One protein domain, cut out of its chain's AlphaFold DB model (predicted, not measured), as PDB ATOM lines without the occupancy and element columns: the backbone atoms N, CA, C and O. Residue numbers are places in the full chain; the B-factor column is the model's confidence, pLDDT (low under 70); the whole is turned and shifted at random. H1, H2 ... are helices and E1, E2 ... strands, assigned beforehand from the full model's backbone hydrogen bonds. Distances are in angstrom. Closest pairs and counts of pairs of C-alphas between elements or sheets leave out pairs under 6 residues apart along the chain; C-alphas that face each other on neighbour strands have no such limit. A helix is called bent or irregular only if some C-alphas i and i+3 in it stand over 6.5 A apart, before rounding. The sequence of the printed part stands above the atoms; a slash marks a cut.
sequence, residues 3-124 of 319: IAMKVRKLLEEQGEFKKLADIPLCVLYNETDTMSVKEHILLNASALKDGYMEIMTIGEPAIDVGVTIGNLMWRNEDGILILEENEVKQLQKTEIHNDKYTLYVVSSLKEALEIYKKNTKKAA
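AT A GLANCE: This is residues 3 to 124 of the 319 residues of an uncharacterized protein of Clostridium porci (UniProt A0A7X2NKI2). A strongly twisted six-stranded sheet runs through the middle, with helices on both faces: three layers, H1 and H6 on one face, H4 and H5 on the other, where the sheet curls round H4. H2 and H3 are off the sheet, and H3 is the element farthest from the middle. The printed part has 122 residues, with six named helices and six named strands that follow each other along the chain as E1 H1 H2 E2 H3 E3 H4 E4 H5 E5 E6 H6. The mixed sheet has the order E3 E2 E1 E4 E6 E5, and the class is mixed, helices and strands. The whole is compact, with a radius of gyration of the C-alphas of 14.1 A and spans of 40 by 38 by 24 A.

HOW THE PARTS SIT: Begin at the sheet: E3, residues 50 to 54, E2, 25 to 29, E1, 3 to 6, E4, 79 to 82, and E6, 101 to 106, are parallel neighbours in that order. Look there for N 53 and O 27 at 2.9 A, N 26 and O 3 at 2.8 A, N 4 and O 80 at 2.7 A, and N 81 and O 104 at 2.8 A, within hydrogen-bond range. E5, residues 95 to 98, is antiparallel to E6 in a hairpin, with N 103 and O 96 at 2.8 A. H6, residues 109 to 124, is on the sheet at a height of 9.5 A, along E4 at 2 degrees on the local plane; the closest C-alphas are those of Ile 80 and Ala 112, 6.3 A. On the same face, H1, residues 7 to 12, has a height of 7.8 A. H4, residues 61 to 74, is on the opposite face; its residues 61 to 65 alone touch H5, residues 85 to 90, about perpendicular at 85 degrees, the closest C-alphas being those of Ala 62 and Gln 90, 6.7 A. H3, residues 37 to 45, is close to but not clearly touching H1, with the C-alphas of Leu 11 and Glu 39 7.2 A apart. H2, residues 14 to 20, is near H3 and H6, and is irregular: C-alphas 15 and 18 are 7.8 A apart. Strand-helix-strand units, parallel neighbour strands joined through helices, are E1, H1 H2, E2 and E2, H3, E3; E3, H4, E4 is a split unit, with E2 and E1 between its strands; the three crossovers are right-handed. In H1, H3, H4, H5 and H6 every O i to N i+4 pair is within hydrogen-bond range; in H2 0 of 3 are, beside 2 of 4 O i to N i+3 pairs.

IN THESE COORDINATES: Find C-alpha 3 at (25.735, 15.017, 1.450), where E1 begins. E6 runs 16.5 A. H4 starts at C-alpha 61, (38.907, 30.012, -1.289), and runs 20.1 A. H6, 22.2 A long, ends at C-alpha 124, (14.830, 2.902, -6.082).

THE WHOLE: The C-alphas farthest apart, those of Lys 38 and Asp 99, are 40.8 A apart. The printed part has no cut and no long link. The mean pLDDT of the printed part is 80.5; look for values under 70 at residues 31 to 38, 40 to 41, 44 to 51 and 121 to 124.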
ATOM      1  N   ILE A   3      25.665  13.556   1.333       90.94
ATOM      2  CA  ILE A   3      25.735  15.017   1.450       90.94
ATOM      3  C   ILE A   3      27.026  15.372   2.191       90.94
ATOM      4  O   ILE A   3      27.281  14.836   3.261       90.94
ATOM      5  N   ALA A   4      27.844  16.252   1.623       90.75
ATOM      6  CA  ALA A   4      29.032  16.809   2.247       90.75
ATOM      7  C   ALA A   4      28.813  18.270   2.633       90.75
ATOM      8  O   ALA A   4      28.270  19.045   1.844       90.75
ATOM      9  N   MET A   5      29.257  18.652   3.826       90.12
ATOM     10  CA  MET A   5      29.257  20.044   4.273       90.12
ATOM     11  C   MET A   5      30.332  20.285   5.329       90.12
ATOM     12  O   MET A   5      30.707  19.365   6.053       90.12
ATOM     13  N   LYS A   6      30.801  21.530   5.425       87.69
ATOM     14  CA  LYS A   6      31.748  21.960   6.461       87.69
ATOM     15  C   LYS A   6      31.126  21.858   7.857       87.69
ATOM     16  O   LYS A   6      29.943  22.171   8.012       87.69
ATOM     17  N   VAL A   7      31.924  21.501   8.868       84.19
ATOM     18  CA  VAL A   7      31.511  21.436  10.285       84.19
ATOM     19  C   VAL A   7      30.813  22.723  10.717       84.19
ATOM     20  O   VAL A   7      29.720  22.664  11.270       84.19
ATOM     21  N   ARG A   8      31.392  23.893  10.411       82.38
ATOM     22  CA  ARG A   8      30.804  25.193  10.783       82.38
ATOM     23  C   ARG A   8      29.381  25.356  10.251       82.38
ATOM     24  O   ARG A   8      28.467  25.680  11.000       82.38
ATOM     25  N   LYS A   9      29.180  25.025   8.975       83.19
ATOM     26  CA  LYS A   9      27.870  25.095   8.319       83.19
ATOM     27  C   LYS A   9      26.880  24.075   8.884       83.19
ATOM     28  O   LYS A   9      25.694  24.364   8.995       83.19
ATOM     29  N   LEU A  10      27.358  22.894   9.275       82.38
ATOM     30  CA  LEU A  10      26.533  21.912   9.976       82.38
ATOM     31  C   LEU A  10      26.064  22.459  11.333       82.38
ATOM     32  O   LEU A  10      24.885  22.357  11.653       82.38
ATOM     33  N   LEU A  11      26.956  23.078  12.109       80.81
ATOM     34  CA  LEU A  11      26.630  23.644  13.422       80.81
ATOM     35  C   LEU A  11      25.644  24.821  13.337       80.81
ATOM     36  O   LEU A  11      24.748  24.928  14.177       80.81
ATOM     37  N   GLU A  12      25.735  25.657  12.299       83.94
ATOM     38  CA  GLU A  12      24.734  26.697  12.008       83.94
ATOM     39  C   GLU A  12      23.331  26.105  11.781       83.94
ATOM     40  O   GLU A  12      22.324  26.666  12.217       83.94
ATOM     41  N   GLU A  13      23.266  24.921  11.172       79.25
ATOM     42  CA  GLU A  13      22.038  24.196  10.835       79.25
ATOM     43  C   GLU A  13      21.591  23.213  11.939       79.25
ATOM     44  O   GLU A  13      20.791  22.305  11.692       79.25
ATOM     45  N   GLN A  14      22.042  23.393  13.189       74.19
ATOM     46  CA  GLN A  14      21.701  22.528  14.337       74.19
ATOM     47  C   GLN A  14      20.194  22.280  14.539       74.19
ATOM     48  O   GLN A  14      19.780  21.219  15.014       74.19
ATOM     49  N   GLY A  15      19.337  23.227  14.137       74.25
ATOM     50  CA  GLY A  15      17.878  23.074  14.176       74.25
ATOM     51  C   GLY A  15      17.319  22.060  13.166       74.25
ATOM     52  O   GLY A  15      16.180  21.605  13.305       74.25
ATOM     53  N   GLU A  16      18.108  21.676  12.163       79.00
ATOM     54  CA  GLU A  16      17.705  20.820  11.048       79.00
ATOM     55  C   GLU A  16      18.273  19.394  11.114       79.00
ATOM     56  O   GLU A  16      17.943  18.580  10.251       79.00
ATOM     57  N   PHE A  17      19.024  19.028  12.160       77.69
ATOM     58  CA  PHE A  17      19.659  17.703  12.300       77.69
ATOM     59  C   PHE A  17      18.698  16.523  12.121       77.69
ATOM     60  O   PHE A  17      19.040  15.513  11.510       77.69
ATOM     61  N   LYS A  18      17.439  16.667  12.547       75.88
ATOM     62  CA  LYS A  18      16.406  15.636  12.340       75.88
ATOM     63  C   LYS A  18      16.148  15.317  10.864       75.88
ATOM     64  O   LYS A  18      15.734  14.209  10.551       75.88
ATOM     65  N   LYS A  19      16.353  16.276   9.954       80.00
ATOM     66  CA  LYS A  19      16.198  16.072   8.503       80.00
ATOM     67  C   LYS A  19      17.384  15.318   7.893       80.00
ATOM     68  O   LYS A  19      17.256  14.821   6.776       80.00
ATOM     69  N   LEU A  20      18.502  15.264   8.614       77.69
ATOM     70  CA  LEU A  20      19.767  14.671   8.199       77.69
ATOM     71  C   LEU A  20      20.004  13.265   8.780       77.69
ATOM     72  O   LEU A  20      20.815  12.531   8.233       77.69
ATOM     73  N   ALA A  21      19.259  12.862   9.815       71.00
ATOM     74  CA  ALA A  21      19.463  11.621  10.577       71.00
ATOM     75  C   ALA A  21      19.499  10.310   9.753       71.00
ATOM     76  O   ALA A  21      20.121   9.341  10.179       71.00
ATOM     77  N   ASP A  22      18.876  10.272   8.569       75.81
ATOM     78  CA  ASP A  22      18.838   9.088   7.688       75.81
ATOM     79  C   ASP A  22      19.654   9.259   6.392       75.81
ATOM     80  O   ASP A  22      19.525   8.471   5.446       75.81
ATOM     81  N   ILE A  23      20.457  10.319   6.296       82.19
ATOM     82  CA  ILE A  23      21.226  10.657   5.100       82.19
ATOM     83  C   ILE A  23      22.704  10.354   5.358       82.19
ATOM     84  O   ILE A  23      23.225  10.798   6.377       82.19
ATOM     85  N   PRO A  24      23.403   9.641   4.451       85.19
ATOM     86  CA  PRO A  24      24.850   9.502   4.534       85.19
ATOM     87  C   PRO A  24      25.491  10.885   4.457       85.19
ATOM     88  O   PRO A  24      25.364  11.580   3.443       85.19
ATOM     89  N   LEU A  25      26.150  11.283   5.535       85.81
ATOM     90  CA  LEU A  25      26.750  12.594   5.684       85.81
ATOM     91  C   LEU A  25      28.275  12.469   5.694       85.81
ATOM     92  O   LEU A  25      28.863  11.513   6.199       85.81
ATOM     93  N   CYS A  26      28.912  13.439   5.055       86.50
ATOM     94  CA  CYS A  26      30.351  13.607   5.029       86.50
ATOM     95  C   CYS A  26      30.665  14.964   5.637       86.50
ATOM     96  O   CYS A  26      30.468  16.001   5.000       86.50
ATOM     97  N   VAL A  27      31.118  14.959   6.879       85.75
ATOM     98  CA  VAL A  27      31.413  16.198   7.586       85.75
ATOM     99  C   VAL A  27      32.848  16.591   7.273       85.75
ATOM    100  O   VAL A  27      33.778  15.840   7.563       85.75
ATOM    101  N   LEU A  28      33.003  17.743   6.622       85.62
ATOM    102  CA  LEU A  28      34.300  18.295   6.249       85.62
ATOM    103  C   LEU A  28      34.817  19.150   7.397       85.62
ATOM    104  O   LEU A  28      34.140  20.104   7.788       85.62
ATOM    105  N   TYR A  29      35.987  18.819   7.921       82.31
ATOM    106  CA  TYR A  29      36.627  19.575   8.993       82.31
ATOM    107  C   TYR A  29      38.064  19.912   8.614       82.31
ATOM    108  O   TYR A  29      38.696  19.183   7.853       82.31
ATOM    109  N   ASN A  30      38.559  21.023   9.134       76.56
ATOM    110  CA  ASN A  30      39.968  21.389   9.083       76.56
ATOM    111  C   ASN A  30      40.586  21.200  10.481       76.56
ATOM    112  O   ASN A  30      39.875  21.324  11.476       76.56
ATOM    113  N   GLU A  31      41.886  20.934  10.582       66.06
ATOM    114  CA  GLU A  31      42.610  20.880  11.862       66.06
ATOM    115  C   GLU A  31      42.470  22.177  12.683       66.06
ATOM    116  O   GLU A  31      42.391  22.152  13.910       66.06
ATOM    117  N   THR A  32      42.326  23.317  12.004       66.44
ATOM    118  CA  THR A  32      42.085  24.633  12.620       66.44
ATOM    119  C   THR A  32      40.626  24.882  13.024       66.44
ATOM    120  O   THR A  32      40.319  25.910  13.641       66.44
ATOM    121  N   ASP A  33      39.692  23.976  12.699       66.81
ATOM    122  CA  ASP A  33      38.303  24.093  13.142       66.81
ATOM    123  C   ASP A  33      38.197  23.796  14.641       66.81
ATOM    124  O   ASP A  33      37.958  22.674  15.089       66.81
ATOM    125  N   THR A  34      38.329  24.852  15.441       63.25
ATOM    126  CA  THR A  34      38.070  24.783  16.877       63.25
ATOM    127  C   THR A  34      36.575  24.578  17.128       63.25
ATOM    128  O   THR A  34      35.749  25.457  16.887       63.25
ATOM    129  N   MET A  35      36.213  23.392  17.619       66.75
ATOM    130  CA  MET A  35      34.878  23.117  18.144       66.75
ATOM    131  C   MET A  35      34.875  23.250  19.662       66.75
ATOM    132  O   MET A  35      35.725  22.707  20.367       66.75
ATOM    133  N   SER A  36      33.862  23.923  20.191       68.50
ATOM    134  CA  SER A  36      33.581  23.905  21.617       68.50
ATOM    135  C   SER A  36      33.140  22.510  22.071       68.50
ATOM    136  O   SER A  36      32.519  21.738  21.336       68.50
ATOM    137  N   VAL A  37      33.362  22.208  23.353       64.00
ATOM    138  CA  VAL A  37      32.901  20.957  23.984       64.00
ATOM    139  C   VAL A  37      31.390  20.747  23.794       64.00
ATOM    140  O   VAL A  37      30.930  19.618  23.633       64.00
ATOM    141  N   LYS A  38      30.602  21.831  23.765       67.50
ATOM    142  CA  LYS A  38      29.150  21.768  23.536       67.50
ATOM    143  C   LYS A  38      28.809  21.306  22.121       67.50
ATOM    144  O   LYS A  38      27.901  20.496  21.967       67.50
ATOM    145  N   GLU A  39      29.531  21.790  21.116       72.69
ATOM    146  CA  GLU A  39      29.348  21.405  19.711       72.69
ATOM    147  C   GLU A  39      29.776  19.954  19.481       72.69
ATOM    148  O   GLU A  39      29.056  19.195  18.836       72.69
ATOM    149  N   HIS A  40      30.868  19.522  20.114       67.19
ATOM    150  CA  HIS A  40      31.306  18.127  20.069       67.19
ATOM    151  C   HIS A  40      30.280  17.164  20.697       67.19
ATOM    152  O   HIS A  40      29.987  16.102  20.146       67.19
ATOM    153  N   ILE A  41      29.680  17.532  21.836       64.00
ATOM    154  CA  ILE A  41      28.596  16.749  22.452       64.00
ATOM    155  C   ILE A  41      27.355  16.739  21.547       64.00
ATOM    156  O   ILE A  41      26.721  15.697  21.399       64.00
ATOM    157  N   LEU A  42      27.019  17.873  20.926       70.00
ATOM    158  CA  LEU A  42      25.873  18.005  20.026       70.00
ATOM    159  C   LEU A  42      26.003  17.093  18.793       70.00
ATOM    160  O   LEU A  42      25.038  16.414  18.442       70.00
ATOM    161  N   LEU A  43      27.184  17.052  18.171       71.00
ATOM    162  CA  LEU A  43      27.470  16.206  17.007       71.00
ATOM    163  C   LEU A  43      27.527  14.714  17.359       71.00
ATOM    164  O   LEU A  43      27.048  13.881  16.599       71.00
ATOM    165  N   ASN A  44      28.042  14.355  18.535       67.38
ATOM    166  CA  ASN A  44      28.004  12.961  18.985       67.38
ATOM    167  C   ASN A  44      26.581  12.505  19.348       67.38
ATOM    168  O   ASN A  44      26.205  11.358  19.111       67.38
ATOM    169  N   ALA A  45      25.763  13.402  19.907       61.22
ATOM    170  CA  ALA A  45      24.381  13.106  20.277       61.22
ATOM    171  C   ALA A  45      23.430  13.021  19.071       61.22
ATOM    172  O   ALA A  45      22.369  12.404  19.178       61.22
ATOM    173  N   SER A  46      23.777  13.626  17.931       61.44
ATOM    174  CA  SER A  46      22.930  13.637  16.735       61.44
ATOM    175  C   SER A  46      22.928  12.307  15.967       61.44
ATOM    176  O   SER A  46      22.109  12.154  15.059       61.44
ATOM    177  N   ALA A  47      23.762  11.332  16.364       55.66
ATOM    178  CA  ALA A  47      23.841   9.982  15.790       55.66
ATOM    179  C   ALA A  47      23.976   9.972  14.254       55.66
ATOM    180  O   ALA A  47      23.548   9.024  13.586       55.66
ATOM    181  N   LEU A  48      24.543  11.046  13.699       60.94
ATOM    182  CA  LEU A  48      24.777  11.188  12.273       60.94
ATOM    183  C   LEU A  48      25.801  10.112  11.874       60.94
ATOM    184  O   LEU A  48      26.836   9.932  12.522       60.94
ATOM    185  N   LYS A  49      25.450   9.288  10.880       52.62
ATOM    186  CA  LYS A  49      26.305   8.202  10.381       52.62
ATOM    187  C   LYS A  49      27.410   8.806   9.520       52.62
ATOM    188  O   LYS A  49      27.342   8.731   8.292       52.62
ATOM    189  N   ASP A  50      28.398   9.399  10.171       59.34
ATOM    190  CA  ASP A  50      29.268  10.342   9.485       59.34
ATOM    191  C   ASP A  50      30.659   9.768   9.281       59.34
ATOM    192  O   ASP A  50      31.352   9.360  10.212       59.34
ATOM    193  N   GLY A  51      31.066   9.752   8.015       63.34
ATOM    194  CA  GLY A  51      32.480   9.736   7.689       63.34
ATOM    195  C   GLY A  51      32.986  11.163   7.817       63.34
ATOM    196  O   GLY A  51      32.617  12.009   7.001       63.34
ATOM    197  N   TYR A  52      33.806  11.425   8.827       73.62
ATOM    198  CA  TYR A  52      34.576  12.658   8.895       73.62
ATOM    199  C   TYR A  52      35.643  12.631   7.801       73.62
ATOM    200  O   TYR A  52      36.260  11.596   7.541       73.62
ATOM    201  N   MET A  53      35.805  13.757   7.119       78.56
ATOM    202  CA  MET A  53      36.846  13.947   6.122       78.56
ATOM    203  C   MET A  53      37.583  15.227   6.456       78.56
ATOM    204  O   MET A  53      36.992  16.307   6.481       78.56
ATOM    205  N   GLU A  54      38.874  15.073   6.686       78.81
ATOM    206  CA  GLU A  54      39.770  16.198   6.829       78.81
ATOM    207  C   GLU A  54      39.954  16.888   5.475       78.81
ATOM    208  O   GLU A  54      40.095  16.234   4.434       78.81
ATOM    209  N   ILE A  55      39.901  18.215   5.483       81.50
ATOM    210  CA  ILE A  55      40.148  19.050   4.316       81.50
ATOM    211  C   ILE A  55      41.323  19.982   4.598       81.50
ATOM    212  O   ILE A  55      41.274  20.810   5.502       81.50
ATOM    213  N   MET A  56      42.359  19.877   3.769       75.31
ATOM    214  CA  MET A  56      43.443  20.852   3.751       75.31
ATOM    215  C   MET A  56      42.943  22.149   3.111       75.31
ATOM    216  O   MET A  56      42.353  22.120   2.026       75.31
ATOM    217  N   THR A  57      43.187  23.277   3.774       76.69
ATOM    218  CA  THR A  57      42.958  24.609   3.206       76.69
ATOM    219  C   THR A  57      44.264  25.376   3.182       76.69
ATOM    220  O   THR A  57      44.937  25.466   4.204       76.69
ATOM    221  N   ILE A  58      44.576  25.986   2.051       75.62
ATOM    222  CA  ILE A  58      45.747  26.841   1.865       75.62
ATOM    223  C   ILE A  58      45.408  28.332   2.030       75.62
ATOM    224  O   ILE A  58      46.264  29.190   1.846       75.62
ATOM    225  N   GLY A  59      44.151  28.661   2.360       73.75
ATOM    226  CA  GLY A  59      43.696  30.032   2.609       73.75
ATOM    227  C   GLY A  59      43.250  30.785   1.354       73.75
ATOM    228  O   GLY A  59      42.828  31.939   1.449       73.75
ATOM    229  N   GLU A  60      43.284  30.135   0.187       81.44
ATOM    230  CA  GLU A  60      42.717  30.650  -1.056       81.44
ATOM    231  C   GLU A  60      41.377  29.959  -1.362       81.44
ATOM    232  O   GLU A  60      41.370  28.818  -1.833       81.44
ATOM    233  N   PRO A  61      40.226  30.645  -1.203       79.25
ATOM    234  CA  PRO A  61      38.907  30.012  -1.289       79.25
ATOM    235  C   PRO A  61      38.649  29.244  -2.590       79.25
ATOM    236  O   PRO A  61      38.017  28.191  -2.578       79.25
ATOM    237  N   ALA A  62      39.146  29.746  -3.724       79.50
ATOM    238  CA  ALA A  62      38.956  29.096  -5.017       79.50
ATOM    239  C   ALA A  62      39.733  27.773  -5.122       79.50
ATOM    240  O   ALA A  62      39.217  26.796  -5.674       79.50
ATOM    241  N   ILE A  63      40.956  27.737  -4.586       82.62
ATOM    242  CA  ILE A  63      41.798  26.540  -4.594       82.62
ATOM    243  C   ILE A  63      41.284  25.545  -3.556       82.62
ATOM    244  O   ILE A  63      41.089  24.380  -3.892       82.62
ATOM    245  N   ASP A  64      40.945  26.010  -2.354       83.81
ATOM    246  CA  ASP A  64      40.404  25.184  -1.269       83.81
ATOM    247  C   ASP A  64      39.127  24.446  -1.693       83.81
ATOM    248  O   ASP A  64      38.959  23.245  -1.449       83.81
ATOM    249  N   VAL A  65      38.231  25.143  -2.397       86.38
ATOM    250  CA  VAL A  65      37.024  24.541  -2.977       86.38
ATOM    251  C   VAL A  65      37.386  23.504  -4.045       86.38
ATOM    252  O   VAL A  65      36.789  22.426  -4.076       86.38
ATOM    253  N   GLY A  66      38.372  23.791  -4.900       86.25
ATOM    254  CA  GLY A  66      38.864  22.861  -5.918       86.25
ATOM    255  C   GLY A  66      39.454  21.577  -5.324       86.25
ATOM    256  O   GLY A  66      39.093  20.482  -5.760       86.25
ATOM    257  N   VAL A  67      40.294  21.703  -4.296       87.25
ATOM    258  CA  VAL A  67      40.886  20.582  -3.549       87.25
ATOM    259  C   VAL A  67      39.793  19.759  -2.870       87.25
ATOM    260  O   VAL A  67      39.750  18.538  -3.027       87.25
ATOM    261  N   THR A  68      38.843  20.420  -2.206       88.81
ATOM    262  CA  THR A  68      37.698  19.760  -1.559       88.81
ATOM    263  C   THR A  68      36.883  18.942  -2.562       88.81
ATOM    264  O   THR A  68      36.556  17.781  -2.310       88.81
ATOM    265  N   ILE A  69      36.571  19.521  -3.725       89.62
ATOM    266  CA  ILE A  69      35.888  18.814  -4.812       89.62
ATOM    267  C   ILE A  69      36.713  17.602  -5.252       89.62
ATOM    268  O   ILE A  69      36.162  16.508  -5.340       89.62
ATOM    269  N   GLY A  70      38.018  17.768  -5.490       86.69
ATOM    270  CA  GLY A  70      38.921  16.685  -5.886       86.69
ATOM    271  C   GLY A  70      38.897  15.504  -4.909       86.69
ATOM    272  O   GLY A  70      38.653  14.369  -5.325       86.69
ATOM    273  N   ASN A  71      39.040  15.786  -3.612       86.31
ATOM    274  CA  ASN A  71      39.008  14.786  -2.541       86.31
ATOM    275  C   ASN A  71      37.662  14.053  -2.474       86.31
ATOM    276  O   ASN A  71      37.604  12.833  -2.311       86.31
ATOM    277  N   LEU A  72      36.559  14.778  -2.661       87.69
ATOM    278  CA  LEU A  72      35.226  14.183  -2.701       87.69
ATOM    279  C   LEU A  72      35.026  13.293  -3.932       87.69
ATOM    280  O   LEU A  72      34.455  12.209  -3.808       87.69
ATOM    281  N   MET A  73      35.546  13.684  -5.099       86.69
ATOM    282  CA  MET A  73      35.471  12.857  -6.309       86.69
ATOM    283  C   MET A  73      36.272  11.553  -6.188       86.69
ATOM    284  O   MET A  73      35.905  10.561  -6.820       86.69
ATOM    285  N   TRP A  74      37.330  11.517  -5.370       84.81
ATOM    286  CA  TRP A  74      38.113  10.300  -5.109       84.81
ATOM    287  C   TRP A  74      37.345   9.229  -4.332       84.81
ATOM    288  O   TRP A  74      37.688   8.047  -4.409       84.81
ATOM    289  N   ARG A  75      36.256   9.597  -3.646       82.50
ATOM    290  CA  ARG A  75      35.396   8.628  -2.948       82.50
ATOM    291  C   ARG A  75      34.645   7.695  -3.893       82.50
ATOM    292  O   ARG A  75      34.095   6.703  -3.426       82.50
ATOM    293  N   ASN A  76      34.629   7.982  -5.201       84.19
ATOM    294  CA  ASN A  76      33.950   7.161  -6.203       84.19
ATOM    295  C   ASN A  76      32.480   6.885  -5.828       84.19
ATOM    296  O   ASN A  76      31.995   5.758  -5.918       84.19
ATOM    297  N   GLU A  77      31.771   7.918  -5.377       85.44
ATOM    298  CA  GLU A  77      30.356   7.856  -5.023       85.44
ATOM    299  C   GLU A  77      29.666   9.165  -5.432       85.44
ATOM    300  O   GLU A  77      30.272  10.233  -5.382       85.44
ATOM    301  N   ASP A  78      28.393   9.101  -5.836       89.31
ATOM    302  CA  ASP A  78      27.604  10.310  -6.084       89.31
ATOM    303  C   ASP A  78      27.497  11.157  -4.809       89.31
ATOM    304  O   ASP A  78      27.191  10.643  -3.730       89.31
ATOM    305  N   GLY A  79      27.659  12.467  -4.932       92.12
ATOM    306  CA  GLY A  79      27.702  13.362  -3.783       92.12
ATOM    307  C   GLY A  79      26.928  14.648  -4.005       92.12
ATOM    308  O   GLY A  79      26.618  15.040  -5.132       92.12
ATOM    309  N   ILE A  80      26.641  15.336  -2.907       94.44
ATOM    310  CA  ILE A  80      26.159  16.713  -2.918       94.44
ATOM    311  C   ILE A  80      27.023  17.510  -1.952       94.44
ATOM    312  O   ILE A  80      26.971  17.250  -0.758       94.44
ATOM    313  N   LEU A  81      27.800  18.464  -2.444       93.38
ATOM    314  CA  LEU A  81      28.605  19.366  -1.634       93.38
ATOM    315  C   LEU A  81      27.832  20.663  -1.378       93.38
ATOM    316  O   LEU A  81      27.389  21.326  -2.317       93.38
ATOM    317  N   ILE A  82      27.687  21.028  -0.109       93.31
ATOM    318  CA  ILE A  82      27.104  22.302   0.301       93.31
ATOM    319  C   ILE A  82      28.227  23.287   0.613       93.31
ATOM    320  O   ILE A  82      28.975  23.093   1.569       93.31
ATOM    321  N   LEU A  83      28.296  24.359  -0.169       90.31
ATOM    322  CA  LEU A  83      29.224  25.475   0.014       90.31
ATOM    323  C   LEU A  83      28.464  26.756   0.353       90.31
ATOM    324  O   LEU A  83      27.233  26.790   0.313       90.31
ATOM    325  N   GLU A  84      29.164  27.811   0.735       88.00
ATOM    326  CA  GLU A  84      28.579  29.145   0.855       88.00
ATOM    327  C   GLU A  84      28.253  29.755  -0.522       88.00
ATOM    328  O   GLU A  84      28.765  29.347  -1.563       88.00
ATOM    329  N   GLU A  85      27.351  30.738  -0.564       86.38
ATOM    330  CA  GLU A  85      26.850  31.287  -1.834       86.38
ATOM    331  C   GLU A  85      27.946  31.993  -2.659       86.38
ATOM    332  O   GLU A  85      27.940  31.950  -3.890       86.38
ATOM    333  N   ASN A  86      28.897  32.635  -1.981       85.00
ATOM    334  CA  ASN A  86      30.119  33.215  -2.549       85.00
ATOM    335  C   ASN A  86      31.033  32.150  -3.179       85.00
ATOM    336  O   ASN A  86      31.553  32.387  -4.265       85.00
ATOM    337  N   GLU A  87      31.209  30.995  -2.540       84.94
ATOM    338  CA  GLU A  87      32.028  29.880  -3.029       84.94
ATOM    339  C   GLU A  87      31.380  29.220  -4.254       84.94
ATOM    340  O   GLU A  87      32.037  28.999  -5.271       84.94
ATOM    341  N   VAL A  88      30.061  28.990  -4.223       86.00
ATOM    342  CA  VAL A  88      29.326  28.432  -5.374       86.00
ATOM    343  C   VAL A  88      29.425  29.350  -6.597       86.00
ATOM    344  O   VAL A  88      29.568  28.866  -7.716       86.00
ATOM    345  N   LYS A  89      29.386  30.676  -6.404       85.00
ATOM    346  CA  LYS A  89      29.513  31.660  -7.497       85.00
ATOM    347  C   LYS A  89      30.887  31.663  -8.167       85.00
ATOM    348  O   LYS A  89      30.987  32.114  -9.305       85.00
ATOM    349  N   GLN A  90      31.926  31.186  -7.485       80.69
ATOM    350  CA  GLN A  90      33.273  31.076  -8.050       80.69
ATOM    351  C   GLN A  90      33.415  29.856  -8.970       80.69
ATOM    352  O   GLN A  90      34.319  29.809  -9.806       80.69
ATOM    353  N   LEU A  91      32.510  28.882  -8.862       83.00
ATOM    354  CA  LEU A  91      32.543  27.681  -9.680       83.00
ATOM    355  C   LEU A  91      31.975  27.932 -11.077       83.00
ATOM    356  O   LEU A  91      30.863  28.423 -11.252       83.00
ATOM    357  N   GLN A  92      32.712  27.488 -12.096       81.50
ATOM    358  CA  GLN A  92      32.236  27.515 -13.483       81.50
ATOM    359  C   GLN A  92      31.083  26.532 -13.731       81.50
ATOM    360  O   GLN A  92      30.289  26.718 -14.655       81.50
ATOM    361  N   LYS A  93      31.016  25.453 -12.941       85.50
ATOM    362  CA  LYS A  93      29.999  24.403 -13.028       85.50
ATOM    363  C   LYS A  93      29.624  23.931 -11.632       85.50
ATOM    364  O   LYS A  93      30.495  23.694 -10.802       85.50
ATOM    365  N   THR A  94      28.332  23.733 -11.417       87.19
ATOM    366  CA  THR A  94      27.767  23.195 -10.173       87.19
ATOM    367  C   THR A  94      27.452  21.702 -10.263       87.19
ATOM    368  O   THR A  94      27.054  21.094  -9.278       87.19
ATOM    369  N   GLU A  95      27.644  21.085 -11.429       92.19
ATOM    370  CA  GLU A  95      27.556  19.639 -11.626       92.19
ATOM    371  C   GLU A  95      28.897  19.154 -12.184       92.19
ATOM    372  O   GLU A  95      29.336  19.589 -13.255       92.19
ATOM    373  N   ILE A  96      29.575  18.308 -11.411       89.81
ATOM    374  CA  ILE A  96      30.937  17.850 -11.677       89.81
ATOM    375  C   ILE A  96      30.897  16.336 -11.837       89.81
ATOM    376  O   ILE A  96      30.387  15.623 -10.975       89.81
ATOM    377  N   HIS A  97      31.424  15.842 -12.954       89.00
ATOM    378  CA  HIS A  97      31.415  14.421 -13.282       89.00
ATOM    379  C   HIS A  97      32.834  13.856 -13.239       89.00
ATOM    380  O   HIS A  97      33.743  14.437 -13.831       89.00
ATOM    381  N   ASN A  98      32.994  12.703 -12.592       84.12
ATOM    382  CA  ASN A  98      34.188  11.866 -12.680       84.12
ATOM    383  C   ASN A  98      33.742  10.454 -13.061       84.12
ATOM    384  O   ASN A  98      33.091   9.765 -12.271       84.12
ATOM    385  N   ASP A  99      34.034  10.051 -14.294       82.69
ATOM    386  CA  ASP A  99      33.573   8.804 -14.906       82.69
ATOM    387  C   ASP A  99      32.056   8.565 -14.788       82.69
ATOM    388  O   ASP A  99      31.267   9.022 -15.618       82.69
ATOM    389  N   LYS A 100      31.643   7.791 -13.777       86.31
ATOM    390  CA  LYS A 100      30.257   7.362 -13.534       86.31
ATOM    391  C   LYS A 100      29.600   8.099 -12.371       86.31
ATOM    392  O   LYS A 100      28.402   7.914 -12.171       86.31
ATOM    393  N   TYR A 101      30.367   8.886 -11.622       88.69
ATOM    394  CA  TYR A 101      29.923   9.550 -10.403       88.69
ATOM    395  C   TYR A 101      29.734  11.040 -10.634       88.69
ATOM    396  O   TYR A 101      30.473  11.672 -11.395       88.69
ATOM    397  N   THR A 102      28.721  11.594  -9.978       91.56
ATOM    398  CA  THR A 102      28.377  13.013 -10.073       91.56
ATOM    399  C   THR A 102      28.381  13.664  -8.702       91.56
ATOM    400  O   THR A 102      27.719  13.188  -7.777       91.56
ATOM    401  N   LEU A 103      29.081  14.789  -8.596       92.94
ATOM    402  CA  LEU A 103      29.038  15.683  -7.451       92.94
ATOM    403  C   LEU A 103      28.244  16.936  -7.820       92.94
ATOM    404  O   LEU A 103      28.600  17.673  -8.740       92.94
ATOM    405  N   TYR A 104      27.159  17.163  -7.088       93.75
ATOM    406  CA  TYR A 104      26.351  18.374  -7.187       93.75
ATOM    407  C   TYR A 104      26.826  19.388  -6.156       93.75
ATOM    408  O   TYR A 104      26.904  19.062  -4.979       93.75
ATOM    409  N   VAL A 105      27.092  20.620  -6.567       93.25
ATOM    410  CA  VAL A 105      27.474  21.706  -5.667       93.25
ATOM    411  C   VAL A 105      26.304  22.669  -5.511       93.25
ATOM    412  O   VAL A 105      25.762  23.167  -6.499       93.25
ATOM    413  N   VAL A 106      25.899  22.916  -4.268       93.88
ATOM    414  CA  VAL A 106      24.745  23.758  -3.914       93.88
ATOM    415  C   VAL A 106      25.083  24.706  -2.773       93.88
ATOM    416  O   VAL A 106      26.032  24.480  -2.025       93.88
ATOM    417  N   SER A 107      24.294  25.768  -2.615       90.81
ATOM    418  CA  SER A 107      24.531  26.782  -1.578       90.81
ATOM    419  C   SER A 107      23.753  26.532  -0.281       90.81
ATOM    420  O   SER A 107      24.073  27.110   0.761       90.81
ATOM    421  N   SER A 108      22.724  25.676  -0.319       89.56
ATOM    422  CA  SER A 108      21.792  25.495   0.797       89.56
ATOM    423  C   SER A 108      21.425  24.037   1.074       89.56
ATOM    424  O   SER A 108      21.324  23.201   0.170       89.56
ATOM    425  N   LEU A 109      21.130  23.752   2.346       88.88
ATOM    426  CA  LEU A 109      20.637  22.451   2.794       88.88
ATOM    427  C   LEU A 109      19.309  22.074   2.128       88.88
ATOM    428  O   LEU A 109      19.095  20.923   1.748       88.88
ATOM    429  N   LYS A 110      18.424  23.050   1.909       89.38
ATOM    430  CA  LYS A 110      17.142  22.819   1.238       89.38
ATOM    431  C   LYS A 110      17.328  22.270  -0.180       89.38
ATOM    432  O   LYS A 110      16.681  21.283  -0.532       89.38
ATOM    433  N   GLU A 111      18.215  22.872  -0.970       90.75
ATOM    434  CA  GLU A 111      18.535  22.399  -2.322       90.75
ATOM    435  C   GLU A 111      19.189  21.018  -2.293       90.75
ATOM    436  O   GLU A 111      18.786  20.129  -3.051       90.75
ATOM    437  N   ALA A 112      20.126  20.800  -1.366       90.69
ATOM    438  CA  ALA A 112      20.781  19.509  -1.196       90.69
ATOM    439  C   ALA A 112      19.768  18.388  -0.929       90.69
ATOM    440  O   ALA A 112      19.785  17.344  -1.584       90.69
ATOM    441  N   LEU A 113      18.811  18.626  -0.029       89.69
ATOM    442  CA  LEU A 113      17.756  17.668   0.296       89.69
ATOM    443  C   LEU A 113      16.819  17.398  -0.890       89.69
ATOM    444  O   LEU A 113      16.341  16.270  -1.053       89.69
ATOM    445  N   GLU A 114      16.530  18.396  -1.727       90.75
ATOM    446  CA  GLU A 114      15.732  18.193  -2.939       90.75
ATOM    447  C   GLU A 114      16.455  17.326  -3.973       90.75
ATOM    448  O   GLU A 114      15.845  16.401  -4.523       90.75
ATOM    449  N   ILE A 115      17.738  17.596  -4.229       90.00
ATOM    450  CA  ILE A 115      18.568  16.807  -5.150       90.00
ATOM    451  C   ILE A 115      18.713  15.378  -4.624       90.00
ATOM    452  O   ILE A 115      18.454  14.424  -5.366       90.00
ATOM    453  N   TYR A 116      19.019  15.222  -3.332       89.56
ATOM    454  CA  TYR A 116      19.141  13.922  -2.679       89.56
ATOM    455  C   TYR A 116      17.864  13.098  -2.857       89.56
ATOM    456  O   TYR A 116      17.907  11.970  -3.350       89.56
ATOM    457  N   LYS A 117      16.691  13.676  -2.562       88.44
ATOM    458  CA  LYS A 117      15.390  13.002  -2.727       88.44
ATOM    459  C   LYS A 117      15.074  12.669  -4.187       88.44
ATOM    460  O   LYS A 117      14.486  11.620  -4.450       88.44
ATOM    461  N   LYS A 118      15.417  13.536  -5.146       88.19
ATOM    462  CA  LYS A 118      15.183  13.288  -6.582       88.19
ATOM    463  C   LYS A 118      16.035  12.124  -7.099       88.19
ATOM    464  O   LYS A 118      15.518  11.277  -7.832       88.19
ATOM    465  N   ASN A 119      17.304  12.054  -6.704       84.38
ATOM    466  CA  ASN A 119      18.245  11.047  -7.202       84.38
ATOM    467  C   ASN A 119      18.121   9.696  -6.485       84.38
ATOM    468  O   ASN A 119      18.116   8.652  -7.140       84.38
ATOM    469  N   THR A 120      17.869   9.685  -5.176       77.12
ATOM    470  CA  THR A 120      17.607   8.437  -4.432       77.12
ATOM    471  C   THR A 120      16.288   7.771  -4.842       77.12
ATOM    472  O   THR A 120      16.236   6.549  -4.996       77.12
ATOM    473  N   LYS A 121      15.235   8.545  -5.150       65.62
ATOM    474  CA  LYS A 121      13.986   7.999  -5.723       65.62
ATOM    475  C   LYS A 121      14.189   7.373  -7.108       65.62
ATOM    476  O   LYS A 121      13.582   6.345  -7.403       65.62
ATOM    477  N   LYS A 122      15.056   7.947  -7.953       57.41
ATOM    478  CA  LYS A 122      15.417   7.357  -9.258       57.41
ATOM    479  C   LYS A 122      16.201   6.048  -9.108       57.41
ATOM    480  O   LYS A 122      15.989   5.134  -9.905       57.41
ATOM    481  N   ALA A 123      17.056   5.931  -8.091       53.56
ATOM    482  CA  ALA A 123      17.792   4.702  -7.793       53.56
ATOM    483  C   ALA A 123      16.865   3.564  -7.314       53.56
ATOM    484  O   ALA A 123      17.013   2.426  -7.761       53.56
ATOM    485  N   ALA A 124      15.845   3.874  -6.504       51.38
ATOM    486  CA  ALA A 124      14.830   2.902  -6.082       51.38
ATOM    487  C   ALA A 124      13.966   2.381  -7.254       51.38
ATOM    488  O   ALA A 124      13.552   1.224  -7.252       51.38
TER     489      ALA A 124